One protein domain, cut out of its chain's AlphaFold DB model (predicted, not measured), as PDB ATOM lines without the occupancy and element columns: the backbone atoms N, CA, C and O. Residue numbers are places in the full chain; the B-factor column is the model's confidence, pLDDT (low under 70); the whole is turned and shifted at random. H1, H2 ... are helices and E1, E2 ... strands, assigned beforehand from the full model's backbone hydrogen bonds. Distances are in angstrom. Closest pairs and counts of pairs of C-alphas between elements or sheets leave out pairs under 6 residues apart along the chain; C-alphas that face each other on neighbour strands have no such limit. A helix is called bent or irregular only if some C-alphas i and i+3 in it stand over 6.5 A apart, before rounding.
ATOM      1  N   HIS A  70     111.276 145.597 152.767       95.38
ATOM      2  CA  HIS A  70     111.869 145.338 151.468       95.38
ATOM      3  C   HIS A  70     113.232 144.659 151.596       95.38
ATOM      4  O   HIS A  70     113.603 143.878 150.731       95.38
ATOM      5  N   PHE A  71     113.965 144.921 152.677       97.62
ATOM      6  CA  PHE A  71     115.233 144.257 152.950       97.62
ATOM      7  C   PHE A  71     115.509 144.159 154.454       97.62
ATOM      8  O   PHE A  71     115.022 144.977 155.231       97.62
ATOM      9  N   PHE A  72     116.323 143.180 154.837       98.00
ATOM     10  CA  PHE A  72     116.874 142.961 156.171       98.00
ATOM     11  C   PHE A  72     118.398 143.033 156.085       98.00
ATOM     12  O   PHE A  72     118.980 142.286 155.297       98.00
ATOM     13  N   LEU A  73     119.044 143.887 156.883       98.25
ATOM     14  CA  LEU A  73     120.508 143.933 156.974       98.25
ATOM     15  C   LEU A  73     120.985 143.076 158.149       98.25
ATOM     16  O   LEU A  73     120.607 143.332 159.288       98.25
ATOM     17  N   SER A  74     121.818 142.078 157.857       98.19
ATOM     18  CA  SER A  74     122.452 141.207 158.854       98.19
ATOM     19  C   SER A  74     123.944 141.499 158.917       98.19
ATOM     20  O   SER A  74     124.621 141.482 157.884       98.19
ATOM     21  N   TYR A  75     124.451 141.789 160.112       97.94
ATOM     22  CA  TYR A  75     125.822 142.247 160.312       97.94
ATOM     23  C   TYR A  75     126.322 141.973 161.727       97.94
ATOM     24  O   TYR A  75     125.560 141.696 162.652       97.94
ATOM     25  N   ARG A  76     127.634 142.072 161.901       97.31
ATOM     26  CA  ARG A  76     128.300 141.971 163.187       97.31
ATOM     27  C   ARG A  76     128.477 143.366 163.777       97.31
ATOM     28  O   ARG A  76     129.261 144.173 163.283       97.31
ATOM     29  N   VAL A  77     127.777 143.633 164.878       96.19
ATOM     30  CA  VAL A  77     127.809 144.936 165.566       96.19
ATOM     31  C   VAL A  77     129.231 145.352 165.961       96.19
ATOM     32  O   VAL A  77     129.588 146.511 165.807       96.19
ATOM     33  N   SER A  78     130.077 144.412 166.397       95.00
ATOM     34  CA  SER A  78     131.459 144.704 166.807       95.00
ATOM     35  C   SER A  78     132.365 145.209 165.678       95.00
ATOM     36  O   SER A  78     133.437 145.732 165.981       95.00
ATOM     37  N   THR A  79     131.983 145.041 164.407       94.69
ATOM     38  CA  THR A  79     132.863 145.308 163.257       94.69
ATOM     39  C   THR A  79     132.237 146.130 162.137       94.69
ATOM     40  O   THR A  79     132.949 146.887 161.484       94.69
ATOM     41  N   GLU A  80     130.932 146.015 161.892       96.44
ATOM     42  CA  GLU A  80     130.285 146.574 160.692       96.44
ATOM     43  C   GLU A  80     129.211 147.629 160.983       96.44
ATOM     44  O   GLU A  80     128.584 148.124 160.048       96.44
ATOM     45  N   GLU A  81     128.985 147.994 162.246       96.31
ATOM     46  CA  GLU A  81     127.873 148.867 162.647       96.31
ATOM     47  C   GLU A  81     127.833 150.201 161.891       96.31
ATOM     48  O   GLU A  81     126.817 150.531 161.280       96.31
ATOM     49  N   GLU A  82     128.948 150.934 161.860       95.94
ATOM     50  CA  GLU A  82     129.031 152.229 161.172       95.94
ATOM     51  C   GLU A  82     128.740 152.099 159.667       95.94
ATOM     52  O   GLU A  82     127.998 152.896 159.089       95.94
ATOM     53  N   LEU A  83     129.290 151.061 159.030       95.69
ATOM     54  CA  LEU A  83     129.118 150.814 157.601       95.69
ATOM     55  C   LEU A  83     127.658 150.513 157.253       95.69
ATOM     56  O   LEU A  83     127.135 151.021 156.263       95.69
ATOM     57  N   VAL A  84     127.013 149.665 158.052       97.50
ATOM     58  CA  VAL A  84     125.651 149.186 157.802       97.50
ATOM     59  C   VAL A  84     124.627 150.284 158.057       97.50
ATOM     60  O   VAL A  84     123.647 150.373 157.320       97.50
ATOM     61  N   GLU A  85     124.869 151.164 159.029       97.06
ATOM     62  CA  GLU A  85     124.069 152.377 159.200       97.06
ATOM     63  C   GLU A  85     124.176 153.309 157.992       97.06
ATOM     64  O   GLU A  85     123.149 153.719 157.450       97.06
ATOM     65  N   GLY A  86     125.399 153.579 157.522       96.75
ATOM     66  CA  GLY A  86     125.611 154.378 156.315       96.75
ATOM     67  C   GLY A  86     124.932 153.760 155.093       96.75
ATOM     68  O   GLY A  86     124.273 154.457 154.326       96.75
ATOM     69  N   LEU A  87     125.015 152.437 154.940       97.44
ATOM     70  CA  LEU A  87     124.352 151.710 153.862       97.44
ATOM     71  C   LEU A  87     122.821 151.774 153.968       97.44
ATOM     72  O   LEU A  87     122.149 151.934 152.953       97.44
ATOM     73  N   TYR A  88     122.255 151.668 155.172       97.12
ATOM     74  CA  TYR A  88     120.813 151.782 155.400       97.12
ATOM     75  C   TYR A  88     120.275 153.157 154.983       97.12
ATOM     76  O   TYR A  88     119.253 153.254 154.284       97.12
ATOM     77  N   ASP A  89     120.972 154.216 155.397       95.69
ATOM     78  CA  ASP A  89     120.621 155.593 155.058       95.69
ATOM     79  C   ASP A  89     120.768 155.824 153.545       95.69
ATOM     80  O   ASP A  89     119.871 156.391 152.913       95.69
ATOM     81  N   GLU A  90     121.822 155.278 152.934       96.81
ATOM     82  CA  GLU A  90     122.082 155.397 151.502       96.81
ATOM     83  C   GLU A  90     121.051 154.640 150.646       96.81
ATOM     84  O   GLU A  90     120.497 155.207 149.707       96.81
ATOM     85  N   ILE A  91     120.670 153.408 151.008       96.38
ATOM     86  CA  ILE A  91     119.571 152.675 150.347       96.38
ATOM     87  C   ILE A  91     118.276 153.493 150.378       96.38
ATOM     88  O   ILE A  91     117.556 153.587 149.376       96.38
ATOM     89  N   THR A  92     117.979 154.108 151.523       93.94
ATOM     90  CA  THR A  92     116.786 154.942 151.690       93.94
ATOM     91  C   THR A  92     116.857 156.189 150.804       93.94
ATOM     92  O   THR A  92     115.864 156.536 150.158       93.94
ATOM     93  N   ARG A  93     118.026 156.832 150.723       95.00
ATOM     94  CA  ARG A  93     118.285 157.998 149.870       95.00
ATOM     95  C   ARG A  93     118.162 157.655 148.381       95.00
ATOM     96  O   ARG A  93     117.324 158.239 147.696       95.00
ATOM     97  N   VAL A  94     118.909 156.659 147.886       94.06
ATOM     98  CA  VAL A  94     118.872 156.219 146.476       94.06
ATOM     99  C   VAL A  94     117.464 155.804 146.049       94.06
ATOM    100  O   VAL A  94     117.051 156.107 144.927       94.06
ATOM    101  N   SER A  95     116.703 155.146 146.929       94.00
ATOM    102  CA  SER A  95     115.322 154.755 146.631       94.00
ATOM    103  C   SER A  95     114.402 155.956 146.421       94.00
ATOM    104  O   SER A  95     113.549 155.915 145.538       94.00
ATOM    105  N   ASN A  96     114.559 157.020 147.209       89.69
ATOM    106  CA  ASN A  96     113.730 158.216 147.069       89.69
ATOM    107  C   ASN A  96     114.144 159.066 145.860       89.69
ATOM    108  O   ASN A  96     113.271 159.611 145.186       89.69
ATOM    109  N   ASP A  97     115.445 159.143 145.571       90.12
ATOM    110  CA  ASP A  97     115.988 160.083 144.585       90.12
ATOM    111  C   ASP A  97     116.112 159.486 143.175       90.12
ATOM    112  O   ASP A  97     115.775 160.138 142.187       90.12
ATOM    113  N   LYS A  98     116.642 158.260 143.064       89.94
ATOM    114  CA  LYS A  98     117.087 157.672 141.786       89.94
ATOM    115  C   LYS A  98     116.202 156.511 141.320       89.94
ATOM    116  O   LYS A  98     116.007 156.345 140.119       89.94
ATOM    117  N   LYS A  99     115.700 155.684 142.246       86.12
ATOM    118  CA  LYS A  99     114.975 154.433 141.940       86.12
ATOM    119  C   LYS A  99     113.713 154.280 142.807       86.12
ATOM    120  O   LYS A  99     113.718 153.483 143.753       86.12
ATOM    121  N   PRO A 100     112.632 155.028 142.513       86.56
ATOM    122  CA  PRO A 100     111.385 154.902 143.255       86.56
ATOM    123  C   PRO A 100     110.786 153.504 143.085       86.56
ATOM    124  O   PRO A 100     110.858 152.902 142.014       86.56
ATOM    125  N   LEU A 101     110.162 152.996 144.148       84.56
ATOM    126  CA  LEU A 101     109.478 151.707 144.099       84.56
ATOM    127  C   LEU A 101     108.290 151.736 143.115       84.56
ATOM    128  O   LEU A 101     107.600 152.761 143.029       84.56
ATOM    129  N   PRO A 102     107.987 150.614 142.431       76.06
ATOM    130  CA  PRO A 102     106.841 150.527 141.531       76.06
ATOM    131  C   PRO A 102     105.509 150.838 142.237       76.06
ATOM    132  O   PRO A 102     105.347 150.680 143.454       76.06
ATOM    133  N   PHE A 103     104.520 151.310 141.472       69.81
ATOM    134  CA  PHE A 103     103.215 151.684 142.021       69.81
ATOM    135  C   PHE A 103     102.543 150.482 142.710       69.81
ATOM    136  O   PHE A 103     102.447 149.402 142.141       69.81
ATOM    137  N   GLY A 104     102.079 150.666 143.951       67.31
ATOM    138  CA  GLY A 104     101.478 149.596 144.760       67.31
ATOM    139  C   GLY A 104     102.468 148.752 145.576       67.31
ATOM    140  O   GLY A 104     102.037 148.037 146.476       67.31
ATOM    141  N   ALA A 105     103.779 148.898 145.360       77.31
ATOM    142  CA  ALA A 105     104.817 148.123 146.048       77.31
ATOM    143  C   ALA A 105     105.117 148.575 147.486       77.31
ATOM    144  O   ALA A 105     105.893 147.943 148.189       77.31
ATOM    145  N   LYS A 106     104.535 149.693 147.931       77.94
ATOM    146  CA  LYS A 106     104.986 150.418 149.130       77.94
ATOM    147  C   LYS A 106     104.820 149.629 150.439       77.94
ATOM    148  O   LYS A 106     105.480 149.969 151.420       77.94
ATOM    149  N   GLY A 107     103.959 148.604 150.488       77.69
ATOM    150  CA  GLY A 107     103.654 147.805 151.690       77.69
ATOM    151  C   GLY A 107     103.169 148.642 152.887       77.69
ATOM    152  O   GLY A 107     103.050 149.866 152.808       77.69
ATOM    153  N   THR A 108     102.949 148.032 154.054       84.25
ATOM    154  CA  THR A 108     102.795 148.765 155.336       84.25
ATOM    155  C   THR A 108     103.943 148.427 156.287       84.25
ATOM    156  O   THR A 108     104.596 147.404 156.120       84.25
ATOM    157  N   TRP A 109     104.291 149.333 157.207       86.31
ATOM    158  CA  TRP A 109     105.294 149.024 158.237       86.31
ATOM    159  C   TRP A 109     104.724 147.976 159.198       86.31
ATOM    160  O   TRP A 109     103.574 148.148 159.619       86.31
ATOM    161  N   PRO A 110     105.486 146.935 159.571       83.12
ATOM    162  CA  PRO A 110     105.033 145.999 160.585       83.12
ATOM    163  C   PRO A 110     104.756 146.675 161.921       83.12
ATOM    164  O   PRO A 110     105.538 147.496 162.394       83.12
ATOM    165  N   ARG A 111     103.616 146.348 162.536       82.56
ATOM    166  CA  ARG A 111     103.148 147.008 163.771       82.56
ATOM    167  C   ARG A 111     104.007 146.672 164.984       82.56
ATOM    168  O   ARG A 111     103.933 147.355 165.998       82.56
ATOM    169  N   CYS A 112     104.765 145.586 164.896       75.88
ATOM    170  CA  CYS A 112     105.628 145.091 165.957       75.88
ATOM    171  C   CYS A 112     106.965 145.838 166.068       75.88
ATOM    172  O   CYS A 112     107.687 145.590 167.031       75.88
ATOM    173  N   VAL A 113     107.292 146.739 165.134       84.50
ATOM    174  CA  VAL A 113     108.571 147.462 165.123       84.50
ATOM    175  C   VAL A 113     108.388 148.969 165.231       84.50
ATOM    176  O   VAL A 113     107.363 149.534 164.837       84.50
ATOM    177  N   LYS A 114     109.429 149.644 165.713       89.88
ATOM    178  CA  LYS A 114     109.505 151.099 165.678       89.88
ATOM    179  C   LYS A 114     109.786 151.558 164.247       89.88
ATOM    180  O   LYS A 114     110.787 151.171 163.648       89.88
ATOM    181  N   LYS A 115     108.917 152.415 163.701       90.06
ATOM    182  CA  LYS A 115     109.164 153.103 162.424       90.06
ATOM    183  C   LYS A 115     110.296 154.129 162.620       90.06
ATOM    184  O   LYS A 115     110.156 154.990 163.493       90.06
ATOM    185  N   PRO A 116     111.383 154.094 161.829       88.62
ATOM    186  CA  PRO A 116     112.428 155.113 161.891       88.62
ATOM    187  C   PRO A 116     111.875 156.495 161.511       88.62
ATOM    188  O   PRO A 116     111.203 156.647 160.492       88.62
ATOM    189  N   THR A 117     112.156 157.518 162.324       79.56
ATOM    190  CA  THR A 117     111.563 158.866 162.199       79.56
ATOM    191  C   THR A 117     111.918 159.575 160.886       79.56
ATOM    192  O   THR A 117     111.161 160.423 160.426       79.56
ATOM    193  N   ALA A 118     113.056 159.224 160.281       74.19
ATOM    194  CA  ALA A 118     113.589 159.863 159.077       74.19
ATOM    195  C   ALA A 118     113.067 159.261 157.757       74.19
ATOM    196  O   ALA A 118     113.388 159.764 156.683       74.19
ATOM    197  N   GLN A 119     112.281 158.181 157.803       72.75
ATOM    198  CA  GLN A 119     111.948 157.424 156.597       72.75
ATOM    199  C   GLN A 119     110.649 157.923 155.959       72.75
ATOM    200  O   GLN A 119     109.564 157.825 156.545       72.75
ATOM    201  N   ALA A 120     110.770 158.449 154.736       72.81
ATOM    202  CA  ALA A 120     109.639 158.884 153.926       72.81
ATOM    203  C   ALA A 120     108.625 157.742 153.737       72.81
ATOM    204  O   ALA A 120     108.996 156.586 153.534       72.81
ATOM    205  N   GLU A 121     107.326 158.056 153.763       76.44
ATOM    206  CA  GLU A 121     106.273 157.041 153.585       76.44
ATOM    207  C   GLU A 121     106.300 156.367 152.207       76.44
ATOM    208  O   GLU A 121     105.746 155.281 152.034       76.44
ATOM    209  N   SER A 122     106.933 157.014 151.229       76.88
ATOM    210  CA  SER A 122     107.016 156.569 149.841       76.88
ATOM    211  C   SER A 122     108.223 155.693 149.510       76.88
ATOM    212  O   SER A 122     108.214 155.110 148.428       76.88
ATOM    213  N   GLY A 123     109.230 155.623 150.383       87.12
ATOM    214  CA  GLY A 123     110.503 154.964 150.091       87.12
ATOM    215  C   GLY A 123     110.530 153.469 150.403       87.12
ATOM    216  O   GLY A 123     109.589 152.892 150.960       87.12
ATOM    217  N   VAL A 124     111.661 152.847 150.069       93.31
ATOM    218  CA  VAL A 124     112.020 151.510 150.544       93.31
ATOM    219  C   VAL A 124     112.058 151.459 152.076       93.31
ATOM    220  O   VAL A 124     112.368 152.434 152.759       93.31
ATOM    221  N   LYS A 125     111.725 150.291 152.618       94.75
ATOM    222  CA  LYS A 125     111.624 150.003 154.056       94.75
ATOM    223  C   LYS A 125     112.624 148.920 154.387       94.75
ATOM    224  O   LYS A 125     112.440 147.794 153.936       94.75
ATOM    225  N   GLY A 126     113.657 149.263 155.133       95.50
ATOM    226  CA  GLY A 126     114.618 148.295 155.633       95.50
ATOM    227  C   GLY A 126     114.282 147.883 157.056       95.50
ATOM    228  O   GLY A 126     113.708 148.667 157.812       95.50
ATOM    229  N   PHE A 127     114.675 146.673 157.429       97.06
ATOM    230  CA  PHE A 127     114.860 146.298 158.818       97.06
ATOM    231  C   PHE A 127     116.347 146.410 159.163       97.06
ATOM    232  O   PHE A 127     117.183 145.723 158.571       97.06
ATOM    233  N   LEU A 128     116.647 147.283 160.122       97.19
ATOM    234  CA  LEU A 128     117.938 147.394 160.793       97.19
ATOM    235  C   LEU A 128     117.655 147.359 162.293       97.19
ATOM    236  O   LEU A 128     116.948 148.230 162.803       97.19
ATOM    237  N   ASP A 129     118.166 146.345 162.981       95.62
ATOM    238  CA  ASP A 129     117.890 146.062 164.391       95.62
ATOM    239  C   ASP A 129     118.044 147.306 165.290       95.62
ATOM    240  O   ASP A 129     117.099 147.673 165.989       95.62
ATOM    241  N   LYS A 130     119.149 148.049 165.165       95.38
ATOM    242  CA  LYS A 130     119.432 149.281 165.918       95.38
ATOM    243  C   LYS A 130     118.379 150.381 165.738       95.38
ATOM    244  O   LYS A 130     118.173 151.203 166.630       95.38
ATOM    245  N   ARG A 131     117.712 150.432 164.579       95.19
ATOM    246  CA  ARG A 131     116.701 151.453 164.244       95.19
ATOM    247  C   ARG A 131     115.272 150.970 164.512       95.19
ATOM    248  O   ARG A 131     114.411 151.792 164.834       95.19
ATOM    249  N   CYS A 132     115.022 149.671 164.366       94.75
ATOM    250  CA  CYS A 132     113.686 149.075 164.394       94.75
ATOM    251  C   CYS A 132     113.307 148.457 165.748       94.75
ATOM    252  O   CYS A 132     112.112 148.375 166.054       94.75
ATOM    253  N   LEU A 133     114.282 148.032 166.557       93.94
ATOM    254  CA  LEU A 133     114.042 147.475 167.887       93.94
ATOM    255  C   LEU A 133     113.935 148.583 168.943       93.94
ATOM    256  O   LEU A 133     114.589 149.622 168.872       93.94
ATOM    257  N   GLU A 134     113.079 148.363 169.940       91.50
ATOM    258  CA  GLU A 134     112.942 149.261 171.087       91.50
ATOM    259  C   GLU A 134     113.686 148.693 172.293       91.50
ATOM    260  O   GLU A 134     113.546 147.513 172.626       91.50
ATOM    261  N   ASN A 135     114.424 149.557 172.992       91.56
ATOM    262  CA  ASN A 135     115.104 149.190 174.229       91.56
ATOM    263  C   ASN A 135     114.111 148.600 175.242       91.56
ATOM    264  O   ASN A 135     113.063 149.185 175.515       91.56
ATOM    265  N   GLY A 136     114.460 147.444 175.810       90.69
ATOM    266  CA  GLY A 136     113.643 146.741 176.803       90.69
ATOM    267  C   GLY A 136     112.571 145.807 176.228       90.69
ATOM    268  O   GLY A 136     111.929 145.103 177.007       90.69
ATOM    269  N   LYS A 137     112.378 145.754 174.902       90.88
ATOM    270  CA  LYS A 137     111.572 144.702 174.258       90.88
ATOM    271  C   LYS A 137     112.414 143.454 173.980       90.88
ATOM    272  O   LYS A 137     113.640 143.507 173.968       90.88
ATOM    273  N   ASP A 138     111.732 142.332 173.753       90.19
ATOM    274  CA  ASP A 138     112.367 141.084 173.329       90.19
ATOM    275  C   ASP A 138     112.998 141.267 171.941       90.19
ATOM    276  O   ASP A 138     112.302 141.335 170.920       90.19
ATOM    277  N   TRP A 139     114.325 141.404 171.928       92.06
ATOM    278  CA  TRP A 139     115.107 141.623 170.717       92.06
ATOM    279  C   TRP A 139     114.957 140.457 169.740       92.06
ATOM    280  O   TRP A 139     114.899 140.681 168.533       92.06
ATOM    281  N   GLU A 140     114.833 139.229 170.250       92.44
ATOM    282  CA  GLU A 140     114.783 138.031 169.425       92.44
ATOM    283  C   GLU A 140     113.450 137.956 168.685       92.44
ATOM    284  O   GLU A 140     113.419 137.749 167.473       92.44
ATOM    285  N   ALA A 141     112.341 138.224 169.381       88.81
ATOM    286  CA  ALA A 141     111.030 138.319 168.748       88.81
ATOM    287  C   ALA A 141     111.009 139.401 167.655       88.81
ATOM    288  O   ALA A 141     110.484 139.175 166.562       88.81
ATOM    289  N   GLY A 142     111.601 140.568 167.928       91.81
ATOM    290  CA  GLY A 142     111.695 141.654 166.954       91.81
ATOM    291  C   GLY A 142     112.549 141.295 165.736       91.81
ATOM    292  O   GLY A 142     112.152 141.587 164.611       91.81
ATOM    293  N   LEU A 143     113.675 140.614 165.945       93.00
ATOM    294  CA  LEU A 143     114.576 140.145 164.892       93.00
ATOM    295  C   LEU A 143     113.928 139.077 164.007       93.00
ATOM    296  O   LEU A 143     113.951 139.196 162.781       93.00
ATOM    297  N   VAL A 144     113.283 138.076 164.611       93.62
ATOM    298  CA  VAL A 144     112.569 137.021 163.877       93.62
ATOM    299  C   VAL A 144     111.444 137.621 163.040       93.62
ATOM    300  O   VAL A 144     111.277 137.242 161.883       93.62
ATOM    301  N   LEU A 145     110.697 138.585 163.585       91.50
ATOM    302  CA  LEU A 145     109.666 139.301 162.834       91.50
ATOM    303  C   LEU A 145     110.272 140.158 161.718       91.50
ATOM    304  O   LEU A 145     109.750 140.144 160.607       91.50
ATOM    305  N   GLY A 146     111.382 140.846 161.984       94.56
ATOM    306  CA  GLY A 146     112.151 141.577 160.980       94.56
ATOM    307  C   GLY A 146     112.469 140.705 159.774       94.56
ATOM    308  O   GLY A 146     112.116 141.042 158.643       94.56
ATOM    309  N   LEU A 147     113.059 139.539 160.022       95.12
ATOM    310  CA  LEU A 147     113.456 138.601 158.982       95.12
ATOM    311  C   LEU A 147     112.249 137.953 158.286       95.12
ATOM    312  O   LEU A 147     112.197 137.899 157.059       95.12
ATOM    313  N   ALA A 148     111.246 137.510 159.050       93.00
ATOM    314  CA  ALA A 148     110.065 136.835 158.513       93.00
ATOM    315  C   ALA A 148     109.219 137.738 157.598       93.00
ATOM    316  O   ALA A 148     108.589 137.241 156.657       93.00
ATOM    317  N   HIS A 149     109.223 139.046 157.867       93.50
ATOM    318  CA  HIS A 149     108.535 140.073 157.087       93.50
ATOM    319  C   HIS A 149     109.423 140.748 156.035       93.50
ATOM    320  O   HIS A 149     108.972 141.706 155.413       93.50
ATOM    321  N   SER A 150     110.658 140.293 155.827       95.62
ATOM    322  CA  SER A 150     111.552 140.876 154.827       95.62
ATOM    323  C   SER A 150     111.476 140.160 153.490       95.62
ATOM    324  O   SER A 150     111.402 138.937 153.431       95.62
ATOM    325  N   LEU A 151     111.515 140.941 152.412       95.06
ATOM    326  CA  LEU A 151     111.564 140.455 151.036       95.06
ATOM    327  C   LEU A 151     112.959 139.952 150.643       95.06
ATOM    328  O   LEU A 151     113.092 138.925 149.978       95.06
ATOM    329  N   LEU A 152     113.989 140.674 151.082       97.50
ATOM    330  CA  LEU A 152     115.389 140.416 150.779       97.50
ATOM    331  C   LEU A 152     116.203 140.296 152.070       97.50
ATOM    332  O   LEU A 152     116.123 141.170 152.928       97.50
ATOM    333  N   PHE A 153     117.033 139.265 152.191       98.31
ATOM    334  CA  PHE A 153     118.020 139.153 153.264       98.31
ATOM    335  C   PHE A 153     119.405 139.546 152.746       98.31
ATOM    336  O   PHE A 153     119.893 138.962 151.780       98.31
ATOM    337  N   VAL A 154     120.042 140.532 153.377       98.44
ATOM    338  CA  VAL A 154     121.320 141.113 152.951       98.44
ATOM    339  C   VAL A 154     122.369 140.883 154.045       98.44
ATOM    340  O   VAL A 154     122.520 141.717 154.941       98.44
ATOM    341  N   PRO A 155     123.077 139.738 154.023       98.44
ATOM    342  CA  PRO A 155     124.151 139.478 154.968       98.44
ATOM    343  C   PRO A 155     125.446 140.173 154.543       98.44
ATOM    344  O   PRO A 155     125.927 139.994 153.421       98.44
ATOM    345  N   VAL A 156     126.041 140.926 155.463       98.06
ATOM    346  CA  VAL A 156     127.385 141.482 155.307       98.06
ATOM    347  C   VAL A 156     128.397 140.423 155.721       98.06
ATOM    348  O   VAL A 156     128.462 140.024 156.882       98.06
ATOM    349  N   LEU A 157     129.169 139.926 154.757       97.88
ATOM    350  CA  LEU A 157     130.169 138.879 154.941       97.88
ATOM    351  C   LEU A 157     131.559 139.507 154.947       97.88
ATOM    352  O   LEU A 157     132.077 139.885 153.895       97.88
ATOM    353  N   SER A 158     132.178 139.593 156.120       96.88
ATOM    354  CA  SER A 158     133.515 140.159 156.282       96.88
ATOM    355  C   SER A 158     134.446 139.173 156.993       96.88
ATOM    356  O   SER A 158     134.035 138.392 157.860       96.88
ATOM    357  N   PHE A 159     135.714 139.170 156.585       96.12
ATOM    358  CA  PHE A 159     136.748 138.342 157.198       96.12
ATOM    359  C   PHE A 159     138.095 139.054 157.129       96.12
ATOM    360  O   PHE A 159     138.629 139.276 156.040       96.12
ATOM    361  N   TYR A 160     138.676 139.368 158.284       92.94
ATOM    362  CA  TYR A 160     140.015 139.943 158.360       92.94
ATOM    363  C   TYR A 160     140.747 139.513 159.631       92.94
ATOM    364  O   TYR A 160     140.152 139.004 160.582       92.94
ATOM    365  N   VAL A 161     142.072 139.643 159.605       94.62
ATOM    366  CA  VAL A 161     142.962 139.208 160.685       94.62
ATOM    367  C   VAL A 161     143.620 140.438 161.284       94.62
ATOM    368  O   VAL A 161     144.415 141.095 160.618       94.62
ATOM    369  N   GLU A 162     143.315 140.720 162.542       93.81
ATOM    370  CA  GLU A 162     144.021 141.720 163.336       93.81
ATOM    371  C   GLU A 162     145.094 141.018 164.159       93.81
ATOM    372  O   GLU A 162     144.838 139.998 164.801       93.81
ATOM    373  N   THR A 163     146.316 141.539 164.133       95.19
ATOM    374  CA  THR A 163     147.358 141.073 165.050       95.19
ATOM    375  C   THR A 163     147.322 141.989 166.259       95.19
ATOM    376  O   THR A 163     147.512 143.190 166.115       95.19
ATOM    377  N   ASP A 164     147.033 141.435 167.433       92.12
ATOM    378  CA  ASP A 164     147.064 142.192 168.680       92.12
ATOM    379  C   ASP A 164     148.498 142.678 168.921       92.12
ATOM    380  O   ASP A 164     149.408 141.867 169.093       92.12
ATOM    381  N   GLU A 165     148.704 143.995 168.908       94.50
ATOM    382  CA  GLU A 165     150.031 144.607 169.042       94.50
ATOM    383  C   GLU A 165     150.727 144.223 170.353       94.50
ATOM    384  O   GLU A 165     151.954 144.164 170.413       94.50
ATOM    385  N   THR A 166     149.953 143.931 171.402       94.00
ATOM    386  CA  THR A 166     150.493 143.621 172.729       94.00
ATOM    387  C   THR A 166     150.874 142.153 172.882       94.00
ATOM    388  O   THR A 166     151.879 141.844 173.521       94.00
ATOM    389  N   THR A 167     150.094 141.236 172.303       94.56
ATOM    390  CA  THR A 167     150.287 139.784 172.488       94.56
ATOM    391  C   THR A 167     150.871 139.080 171.265       94.56
ATOM    392  O   THR A 167     151.295 137.930 171.366       94.56
ATOM    393  N   GLY A 168     150.867 139.729 170.098       93.94
ATOM    394  CA  GLY A 168     151.182 139.114 168.808       93.94
ATOM    395  C   GLY A 168     150.151 138.071 168.354       93.94
ATOM    396  O   GLY A 168     150.344 137.423 167.322       93.94
ATOM    397  N   ALA A 169     149.064 137.874 169.108       94.19
ATOM    398  CA  ALA A 169     148.044 136.894 168.782       94.19
ATOM    399  C   ALA A 169     147.201 137.380 167.598       94.19
ATOM    400  O   ALA A 169     146.730 138.518 167.564       94.19
ATOM    401  N   LYS A 170     146.974 136.492 166.629       93.75
ATOM    402  CA  LYS A 170     146.062 136.751 165.514       93.75
ATOM    403  C   LYS A 170     144.626 136.602 166.002       93.75
ATOM    404  O   LYS A 170     144.222 135.514 166.401       93.75
ATOM    405  N   ARG A 171     143.853 137.681 165.941       94.31
ATOM    406  CA  ARG A 171     142.408 137.680 166.158       94.31
ATOM    407  C   ARG A 171     141.702 137.755 164.817       94.31
ATOM    408  O   ARG A 171     141.976 138.629 163.999       94.31
ATOM    409  N   PHE A 172     140.785 136.826 164.603       95.38
ATOM    410  CA  PHE A 172     139.916 136.842 163.437       95.38
ATOM    411  C   PHE A 172     138.714 137.729 163.736       95.38
ATOM    412  O   PHE A 172     138.044 137.563 164.755       95.38
ATOM    413  N   LYS A 173     138.479 138.693 162.856       95.69
ATOM    414  CA  LYS A 173     137.458 139.725 162.979       95.69
ATOM    415  C   LYS A 173     136.534 139.702 161.773       95.69
ATOM    416  O   LYS A 173     136.848 139.119 160.730       95.69
ATOM    417  N   GLY A 174     135.392 140.348 161.945       95.69
ATOM    418  CA  GLY A 174     134.330 140.398 160.960       95.69
ATOM    419  C   GLY A 174     133.256 139.349 161.207       95.69
ATOM    420  O   GLY A 174     133.434 138.425 162.010       95.69
ATOM    421  N   SER A 175     132.141 139.473 160.496       96.94
ATOM    422  CA  SER A 175     130.990 138.582 160.632       96.94
ATOM    423  C   SER A 175     131.345 137.105 160.484       96.94
ATOM    424  O   SER A 175     130.848 136.305 161.278       96.94
ATOM    425  N   LEU A 176     132.246 136.754 159.556       97.38
ATOM    426  CA  LEU A 176     132.751 135.393 159.364       97.38
ATOM    427  C   LEU A 176     133.982 135.081 160.218       97.38
ATOM    428  O   LEU A 176     134.133 133.945 160.664       97.38
ATOM    429  N   GLY A 177     134.867 136.058 160.441       96.06
ATOM    430  CA  GLY A 177     136.079 135.848 161.236       96.06
ATOM    431  C   GLY A 177     135.761 135.454 162.676       96.06
ATOM    432  O   GLY A 177     136.352 134.514 163.203       96.06
ATOM    433  N   GLU A 178     134.755 136.085 163.281       96.56
ATOM    434  CA  GLU A 178     134.345 135.768 164.650       96.56
ATOM    435  C   GLU A 178     133.664 134.390 164.776       96.56
ATOM    436  O   GLU A 178     133.719 133.787 165.852       96.56
ATOM    437  N   LEU A 179     133.125 133.817 163.688       97.56
ATOM    438  CA  LEU A 179     132.577 132.449 163.696       97.56
ATOM    439  C   LEU A 179     133.649 131.381 163.937       97.56
ATOM    440  O   LEU A 179     133.316 130.269 164.341       97.56
ATOM    441  N   LEU A 180     134.932 131.696 163.725       96.12
ATOM    442  CA  LEU A 180     136.031 130.782 164.051       96.12
ATOM    443  C   LEU A 180     136.109 130.487 165.548       96.12
ATOM    444  O   LEU A 180     136.446 129.367 165.924       96.12
ATOM    445  N   SER A 181     135.730 131.447 166.398       95.38
ATOM    446  CA  SER A 181     135.726 131.249 167.853       95.38
ATOM    447  C   SER A 181     134.740 130.163 168.304       95.38
ATOM    448  O   SER A 181     134.963 129.512 169.324       95.38
ATOM    449  N   LEU A 182     133.719 129.861 167.489       95.81
ATOM    450  CA  LEU A 182     132.773 128.770 167.737       95.81
ATOM    451  C   LEU A 182     133.407 127.378 167.588       95.81
ATOM    452  O   LEU A 182     132.781 126.381 167.951       95.81
ATOM    453  N   LEU A 209     110.263 136.218 152.189       94.44
ATOM    454  CA  LEU A 209     111.684 136.227 151.857       94.44
ATOM    455  C   LEU A 209     111.944 135.498 150.534       94.44
ATOM    456  O   LEU A 209     111.944 134.270 150.486       94.44
ATOM    457  N   GLN A 210     112.169 136.264 149.466       93.56
ATOM    458  CA  GLN A 210     112.354 135.741 148.109       93.56
ATOM    459  C   GLN A 210     113.823 135.500 147.757       93.56
ATOM    460  O   GLN A 210     114.123 134.619 146.951       93.56
ATOM    461  N   SER A 211     114.739 136.283 148.338       96.25
ATOM    462  CA  SER A 211     116.158 136.237 147.982       96.25
ATOM    463  C   SER A 211     117.088 136.478 149.163       96.25
ATOM    464  O   SER A 211     116.745 137.132 150.148       96.25
ATOM    465  N   ILE A 212     118.320 136.002 148.993       98.12
ATOM    466  CA  ILE A 212     119.485 136.317 149.819       98.12
ATOM    467  C   ILE A 212     120.505 137.020 148.913       98.12
ATOM    468  O   ILE A 212     120.730 136.561 147.792       98.12
ATOM    469  N   PHE A 213     121.094 138.129 149.361       98.12
ATOM    470  CA  PHE A 213     122.045 138.931 148.584       98.12
ATOM    471  C   PHE A 213     123.250 139.346 149.442       98.12
ATOM    472  O   PHE A 213     123.219 140.402 150.075       98.12
ATOM    473  N   PRO A 214     124.294 138.500 149.531       98.19
ATOM    474  CA  PRO A 214     125.465 138.783 150.355       98.19
ATOM    475  C   PRO A 214     126.299 139.960 149.836       98.19
ATOM    476  O   PRO A 214     126.504 140.105 148.631       98.19
ATOM    477  N   ILE A 215     126.856 140.747 150.758       97.88
ATOM    478  CA  ILE A 215     127.870 141.776 150.483       97.88
ATOM    479  C   ILE A 215     129.215 141.256 150.980       97.88
ATOM    480  O   ILE A 215     129.349 140.957 152.163       97.88
ATOM    481  N   LEU A 216     130.202 141.131 150.092       97.38
ATOM    482  CA  LEU A 216     131.517 140.586 150.437       97.38
ATOM    483  C   LEU A 216     132.506 141.717 150.744       97.38
ATOM    484  O   LEU A 216     132.761 142.548 149.879       97.38
ATOM    485  N   LEU A 217     133.089 141.729 151.944       95.38
ATOM    486  CA  LEU A 217     133.990 142.790 152.408       95.38
ATOM    487  C   LEU A 217     135.355 142.257 152.858       95.38
ATOM    488  O   LEU A 217     135.440 141.363 153.703       95.38
ATOM    489  N   GLY A 218     136.432 142.843 152.334       94.00
ATOM    490  CA  GLY A 218     137.759 142.764 152.948       94.00
ATOM    491  C   GLY A 218     137.949 143.817 154.052       94.00
ATOM    492  O   GLY A 218     137.030 144.589 154.337       94.00
ATOM    493  N   PRO A 219     139.128 143.866 154.696       92.19
ATOM    494  CA  PRO A 219     139.460 144.921 155.651       92.19
ATOM    495  C   PRO A 219     139.374 146.319 155.021       92.19
ATOM    496  O   PRO A 219     139.718 146.504 153.846       92.19
ATOM    497  N   ARG A 220     138.917 147.287 155.825       91.81
ATOM    498  CA  ARG A 220     138.850 148.713 155.476       91.81
ATOM    499  C   ARG A 220     140.251 149.317 155.582       91.81
ATOM    500  O   ARG A 220     140.876 149.206 156.633       91.81
ATOM    501  N   GLY A 221     140.740 149.905 154.495       90.50
ATOM    502  CA  GLY A 221     141.991 150.655 154.472       90.50
ATOM    503  C   GLY A 221     141.847 152.037 155.109       90.50
ATOM    504  O   GLY A 221     140.736 152.523 155.335       90.50
ATOM    505  N   ASP A 222     142.982 152.693 155.354       90.25
ATOM    506  CA  ASP A 222     143.036 154.049 155.924       90.25
ATOM    507  C   ASP A 222     142.397 155.106 155.007       90.25
ATOM    508  O   ASP A 222     141.928 156.146 155.467       90.25
ATOM    509  N   ASP A 223     142.338 154.830 153.702       87.56
ATOM    510  CA  ASP A 223     141.662 155.652 152.694       87.56
ATOM    511  C   ASP A 223     140.131 155.469 152.687       87.56
ATOM    512  O   ASP A 223     139.421 156.094 151.899       87.56
ATOM    513  N   GLY A 224     139.610 154.609 153.567       85.12
ATOM    514  CA  GLY A 224     138.197 154.276 153.668       85.12
ATOM    515  C   GLY A 224     137.711 153.274 152.620       85.12
ATOM    516  O   GLY A 224     136.528 152.922 152.653       85.12
ATOM    517  N   THR A 225     138.581 152.789 151.727       87.88
ATOM    518  CA  THR A 225     138.231 151.768 150.736       87.88
ATOM    519  C   THR A 225     138.253 150.373 151.353       87.88
ATOM    520  O   THR A 225     138.978 150.094 152.309       87.88
ATOM    521  N   PHE A 226     137.427 149.471 150.826       91.06
ATOM    522  CA  PHE A 226     137.421 148.072 151.247       91.06
ATOM    523  C   PHE A 226     138.280 147.251 150.294       91.06
ATOM    524  O   PHE A 226     138.083 147.281 149.079       91.06
ATOM    525  N   SER A 227     139.216 146.491 150.854       92.06
ATOM    526  CA  SER A 227     139.990 145.519 150.082       92.06
ATOM    527  C   SER A 227     139.128 144.330 149.633       92.06
ATOM    528  O   SER A 227     137.978 144.158 150.052       92.06
ATOM    529  N   GLU A 228     139.675 143.501 148.741       92.38
ATOM    530  CA  GLU A 228     138.973 142.325 148.232       92.38
ATOM    531  C   GLU A 228     138.704 141.299 149.346       92.38
ATOM    532  O   GLU A 228     139.527 141.060 150.233       92.38
ATOM    533  N   PHE A 229     137.531 140.669 149.290       95.19
ATOM    534  CA  PHE A 229     137.125 139.653 150.253       95.19
ATOM    535  C   PHE A 229     138.055 138.425 150.222       95.19
ATOM    536  O   PHE A 229     138.302 137.821 149.175       95.19
ATOM    537  N   SER A 230     138.530 138.008 151.398       92.50
ATOM    538  CA  SER A 230     139.476 136.898 151.526       92.50
ATOM    539  C   SER A 230     138.788 135.528 151.494       92.50
ATOM    540  O   SER A 230     138.281 135.026 152.501       92.50
ATOM    541  N   TRP A 231     138.848 134.851 150.345       94.50
ATOM    542  CA  TRP A 231     138.309 133.491 150.178       94.50
ATOM    543  C   TRP A 231     139.033 132.420 151.006       94.50
ATOM    544  O   TRP A 231     138.481 131.344 151.249       94.50
ATOM    545  N   SER A 232     140.265 132.685 151.451       93.94
ATOM    546  CA  SER A 232     141.013 131.749 152.294       93.94
ATOM    547  C   SER A 232     140.385 131.606 153.684       93.94
ATOM    548  O   SER A 232     140.407 130.506 154.236       93.94
ATOM    549  N   GLY A 233     139.734 132.659 154.195       91.19
ATOM    550  CA  GLY A 233     139.040 132.643 155.484       91.19
ATOM    551  C   GLY A 233     137.891 131.635 155.545       91.19
ATOM    552  O   GLY A 233     137.722 130.950 156.550       91.19
ATOM    553  N   ILE A 234     137.166 131.435 154.438       95.38
ATOM    554  CA  ILE A 234     136.076 130.442 154.362       95.38
ATOM    555  C   ILE A 234     136.602 129.022 154.593       95.38
ATOM    556  O   ILE A 234     135.934 128.204 155.224       95.38
ATOM    557  N   ARG A 235     137.819 128.716 154.121       96.06
ATOM    558  CA  ARG A 235     138.427 127.391 154.314       96.06
ATOM    559  C   ARG A 235     138.762 127.108 155.776       96.06
ATOM    560  O   ARG A 235     138.871 125.940 156.130       96.06
ATOM    561  N   MET A 236     138.927 128.154 156.582       96.44
ATOM    562  CA  MET A 236     139.236 128.048 158.005       96.44
ATOM    563  C   MET A 236     137.985 127.833 158.861       96.44
ATOM    564  O   MET A 236     138.121 127.429 160.011       96.44
ATOM    565  N   ALA A 283     126.127 137.767 144.746       91.12
ATOM    566  CA  ALA A 283     126.803 138.604 145.731       91.12
ATOM    567  C   ALA A 283     127.174 139.979 145.166       91.12
ATOM    568  O   ALA A 283     127.478 140.101 143.980       91.12
ATOM    569  N   CYS A 284     127.214 140.985 146.035       93.19
ATOM    570  CA  CYS A 284     127.827 142.279 145.767       93.19
ATOM    571  C   CYS A 284     129.332 142.196 146.056       93.19
ATOM    572  O   CYS A 284     129.725 141.840 147.174       93.19
ATOM    573  N   LYS A 285     130.171 142.509 145.060       93.44
ATOM    574  CA  LYS A 285     131.634 142.478 145.187       93.44
ATOM    575  C   LYS A 285     132.217 143.876 144.971       93.44
ATOM    576  O   LYS A 285     131.989 144.442 143.903       93.44
ATOM    577  N   PRO A 286     133.033 144.405 145.900       90.56
ATOM    578  CA  PRO A 286     133.716 145.687 145.718       90.56
ATOM    579  C   PRO A 286     134.561 145.747 144.436       90.56
ATOM    580  O   PRO A 286     134.672 146.795 143.818       90.56
ATOM    581  N   SER A 287     135.097 144.608 143.982       90.56
ATOM    582  CA  SER A 287     135.883 144.496 142.744       90.56
ATOM    583  C   SER A 287     135.097 144.795 141.459       90.56
ATOM    584  O   SER A 287     135.697 144.969 140.404       90.56
ATOM    585  N   GLU A 288     133.764 144.790 141.516       93.19
ATOM    586  CA  GLU A 288     132.877 145.098 140.385       93.19
ATOM    587  C   GLU A 288     132.457 146.581 140.357       93.19
ATOM    588  O   GLU A 288     131.732 146.999 139.450       93.19
ATOM    589  N   MET A 289     132.884 147.368 141.349       95.06
ATOM    590  CA  MET A 289     132.608 148.799 141.470       95.06
ATOM    591  C   MET A 289     133.483 149.606 140.505       95.06
ATOM    592  O   MET A 289     134.648 149.274 140.271       95.06
ATOM    593  N   LYS A 290     132.938 150.690 139.942       95.06
ATOM    594  CA  LYS A 290     133.740 151.607 139.122       95.06
ATOM    595  C   LYS A 290     134.669 152.457 140.005       95.06
ATOM    596  O   LYS A 290     134.294 152.760 141.134       95.06
ATOM    597  N   PRO A 291     135.843 152.891 139.507       92.38
ATOM    598  CA  PRO A 291     136.801 153.664 140.307       92.38
ATOM    599  C   PRO A 291     136.255 154.985 140.876       92.38
ATOM    600  O   PRO A 291     136.768 155.476 141.874       92.38
ATOM    601  N   ASP A 292     135.252 155.575 140.225       94.81
ATOM    602  CA  ASP A 292     134.613 156.846 140.580       94.81
ATOM    603  C   ASP A 292     133.340 156.687 141.432       94.81
ATOM    604  O   ASP A 292     132.779 157.677 141.905       94.81
ATOM    605  N   GLU A 293     132.871 155.458 141.637       93.88
ATOM    606  CA  GLU A 293     131.636 155.175 142.359       93.88
ATOM    607  C   GLU A 293     131.910 155.005 143.860       93.88
ATOM    608  O   GLU A 293     132.864 154.345 144.268       93.88
ATOM    609  N   GLN A 294     131.071 155.602 144.710       95.25
ATOM    610  CA  GLN A 294     131.178 155.398 146.154       95.25
ATOM    611  C   GLN A 294     130.619 154.027 146.539       95.25
ATOM    612  O   GLN A 294     129.563 153.615 146.058       95.25
ATOM    613  N   PHE A 295     131.288 153.354 147.475       94.62
ATOM    614  CA  PHE A 295     130.924 152.002 147.904       94.62
ATOM    615  C   PHE A 295     129.469 151.872 148.383       94.62
ATOM    616  O   PHE A 295     128.781 150.911 148.027       94.62
ATOM    617  N   LEU A 296     128.991 152.847 149.167       96.25
ATOM    618  CA  LEU A 296     127.622 152.857 149.682       96.25
ATOM    619  C   LEU A 296     126.593 153.041 148.558       96.25
ATOM    620  O   LEU A 296     125.647 152.261 148.490       96.25
ATOM    621  N   ASP A 297     126.809 154.004 147.651       95.62
ATOM    622  CA  ASP A 297     125.957 154.245 146.475       95.62
ATOM    623  C   ASP A 297     125.865 152.982 145.595       95.62
ATOM    624  O   ASP A 297     124.767 152.577 145.200       95.62
ATOM    625  N   TYR A 298     127.006 152.329 145.340       95.62
ATOM    626  CA  TYR A 298     127.089 151.090 144.564       95.62
ATOM    627  C   TYR A 298     126.268 149.963 145.205       95.62
ATOM    628  O   TYR A 298     125.379 149.383 144.570       95.62
ATOM    629  N   CYS A 299     126.515 149.671 146.487       96.44
ATOM    630  CA  CYS A 299     125.799 148.616 147.206       96.44
ATOM    631  C   CYS A 299     124.302 148.916 147.312       96.44
ATOM    632  O   CYS A 299     123.483 148.028 147.064       96.44
ATOM    633  N   ALA A 300     123.933 150.161 147.622       97.00
ATOM    634  CA  ALA A 300     122.547 150.605 147.683       97.00
ATOM    635  C   ALA A 300     121.829 150.408 146.343       97.00
ATOM    636  O   ALA A 300     120.726 149.857 146.301       97.00
ATOM    637  N   GLY A 301     122.479 150.787 145.238       96.00
ATOM    638  CA  GLY A 301     121.970 150.585 143.887       96.00
ATOM    639  C   GLY A 301     121.698 149.113 143.572       96.00
ATOM    640  O   GLY A 301     120.623 148.801 143.057       96.00
ATOM    641  N   LYS A 302     122.628 148.216 143.931       96.44
ATOM    642  CA  LYS A 302     122.495 146.763 143.718       96.44
ATOM    643  C   LYS A 302     121.414 146.127 144.587       96.44
ATOM    644  O   LYS A 302     120.643 145.310 144.091       96.44
ATOM    645  N   ILE A 303     121.328 146.511 145.859       96.88
ATOM    646  CA  ILE A 303     120.276 146.035 146.768       96.88
ATOM    647  C   ILE A 303     118.905 146.451 146.234       96.88
ATOM    648  O   ILE A 303     117.998 145.623 146.171       96.88
ATOM    649  N   LEU A 304     118.757 147.702 145.785       96.06
ATOM    650  CA  LEU A 304     117.503 148.187 145.210       96.06
ATOM    651  C   LEU A 304     117.118 147.461 143.923       96.06
ATOM    652  O   LEU A 304     115.938 147.178 143.741       96.06
ATOM    653  N   ASP A 305     118.076 147.098 143.070       93.44
ATOM    654  CA  ASP A 305     117.793 146.292 141.875       93.44
ATOM    655  C   ASP A 305     117.200 144.925 142.240       93.44
ATOM    656  O   ASP A 305     116.238 144.466 141.621       93.44
ATOM    657  N   VAL A 306     117.733 144.287 143.285       94.44
ATOM    658  CA  VAL A 306     117.223 143.005 143.787       94.44
ATOM    659  C   VAL A 306     115.842 143.168 144.428       94.44
ATOM    660  O   VAL A 306     114.945 142.373 144.149       94.44
ATOM    661  N   VAL A 307     115.649 144.216 145.235       94.75
ATOM    662  CA  VAL A 307     114.356 144.548 145.852       94.75
ATOM    663  C   VAL A 307     113.289 144.809 144.795       94.75
ATOM    664  O   VAL A 307     112.199 144.256 144.899       94.75
ATOM    665  N   ILE A 308     113.577 145.629 143.780       91.50
ATOM    666  CA  ILE A 308     112.627 145.957 142.710       91.50
ATOM    667  C   ILE A 308     112.281 144.698 141.923       91.50
ATOM    668  O   ILE A 308     111.104 144.426 141.733       91.50
ATOM    669  N   ARG A 309     113.271 143.878 141.558       89.88
ATOM    670  CA  ARG A 309     113.038 142.595 140.883       89.88
ATOM    671  C   ARG A 309     112.129 141.668 141.694       89.88
ATOM    672  O   ARG A 309     111.239 141.027 141.138       89.88
ATOM    673  N   ASP A 310     112.364 141.548 142.997       89.19
ATOM    674  CA  ASP A 310     111.578 140.656 143.852       89.19
ATOM    675  C   ASP A 310     110.187 141.233 144.154       89.19
ATOM    676  O   ASP A 310     109.215 140.483 144.228       89.19
ATOM    677  N   LEU A 311     110.060 142.560 144.246       86.44
ATOM    678  CA  LEU A 311     108.773 143.250 144.306       86.44
ATOM    679  C   LEU A 311     107.995 143.066 143.017       86.44
ATOM    680  O   LEU A 311     106.810 142.788 143.081       86.44
ATOM    681  N   GLU A 312     108.635 143.200 141.861       80.81
ATOM    682  CA  GLU A 312     108.022 142.915 140.573       80.81
ATOM    683  C   GLU A 312     107.548 141.471 140.552       80.81
ATOM    684  O   GLU A 312     106.389 141.256 140.259       80.81
ATOM    685  N   ARG A 313     108.338 140.482 140.982       75.44
ATOM    686  CA  ARG A 313     107.863 139.087 141.098       75.44
ATOM    687  C   ARG A 313     106.670 138.922 142.043       75.44
ATOM    688  O   ARG A 313     105.772 138.145 141.735       75.44
ATOM    689  N   LEU A 314     106.653 139.634 143.171       73.88
ATOM    690  CA  LEU A 314     105.537 139.615 144.124       73.88
ATOM    691  C   LEU A 314     104.305 140.389 143.640       73.88
ATOM    692  O   LEU A 314     103.191 140.053 144.025       73.88
TER     693      LEU A 314
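What this domain is: This is residues 70 to 182, 209 to 236 and 283 to 314 of the 1031 residues of an uncharacterized protein of Guillardia theta (strain CCMP2712) (UniProt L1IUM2). A small sheet of three parallel strands, E1, E2 and E5, has two long helices, H1 and H6, packed on one face and steeply tilted to each other, which makes two layers. E2 runs on into E3, whose hairpin with E4 forms one end of the longest axis, while the long link of residues 98 to 128 reaches the other end; H3 stands up from the sheet over E1 and E2. The printed part has 173 residues, with six named helices and five named strands in the order E1 H1 H2 H3 E2 E3 E4 H4 E5 H5 H6, and the class is mixed. The whole is compact, with a radius of gyration of the C-alphas of 17.0 A and spans of 55 by 42 by 27 A.

Where its parts are: E1, residues 70 to 74, begins at C-alpha 70 (111.869, 145.338, 151.468). H1, residues 77 to 97, is 28.4 A long, with a kink of 32 degrees near residue 84; it is irregular, C-alphas 79 and 82 being 8.2 A apart. H2 is residues 129 to 132 and H3 residues 139 to 148. E2, residues 150 to 158, is 22.0 A long and ends at C-alpha 158 (133.515, 140.159, 156.282). E3 is residues 160 to 163, E4 170 to 173, H4 178 to 182, E5 215 to 217 and H5 231 to 236. H6, residues 295 to 314, is 28.5 A long and ends at C-alpha 314 (105.537, 139.615, 144.124).

How they stand to each other: In the sheet E1 E2 E5, E1 and E2 are parallel, with N 154 and O 72 2.8 A apart, within hydrogen-bond range. E2 and E5 are parallel, with N 157 and O 215 at 2.8 A. E1, H1 H2 H3 and E2 form a strand-helix-strand unit, two parallel neighbour strands with helices between. H1 is on the sheet at a height of 8.8 A, over E2. H6 is on it at 7.0 A, over E1. H1 and H6 touch at a steep tilt of 65 degrees, the closest C-alphas being those of Ile 91 and Ala 300, 4.5 A. H2 and H1 are near each other. In the hairpin E3 and E4, N 171 and O 162 are 2.8 A apart. H4 and H5 are close but not clearly touching, the closest C-alphas being those of Leu 180 and Met 236, 7.4 A. Every O i to N i+4 pair is within hydrogen-bond range in H3 and H6, and 14 of 17 in H1; H4 has 0 of 1 and H5 0 of 2, against 2 of 2 and 3 of 3 O i to N i+3 pairs, and H2 is too short for an O i to N i+4 pair.

The domain as a whole: The two C-alphas farthest apart are those of Phe 103 and Thr 167, 57.3 A. Residues 183 to 208 and 237 to 282 are not printed, with gaps of 27.4 A and 20.4 A between the C-alphas across the cuts. The links H1 to H2 and E5 to H5 are long. The mean pLDDT of the printed part is 92.1, with residues 103 to 104 under 70.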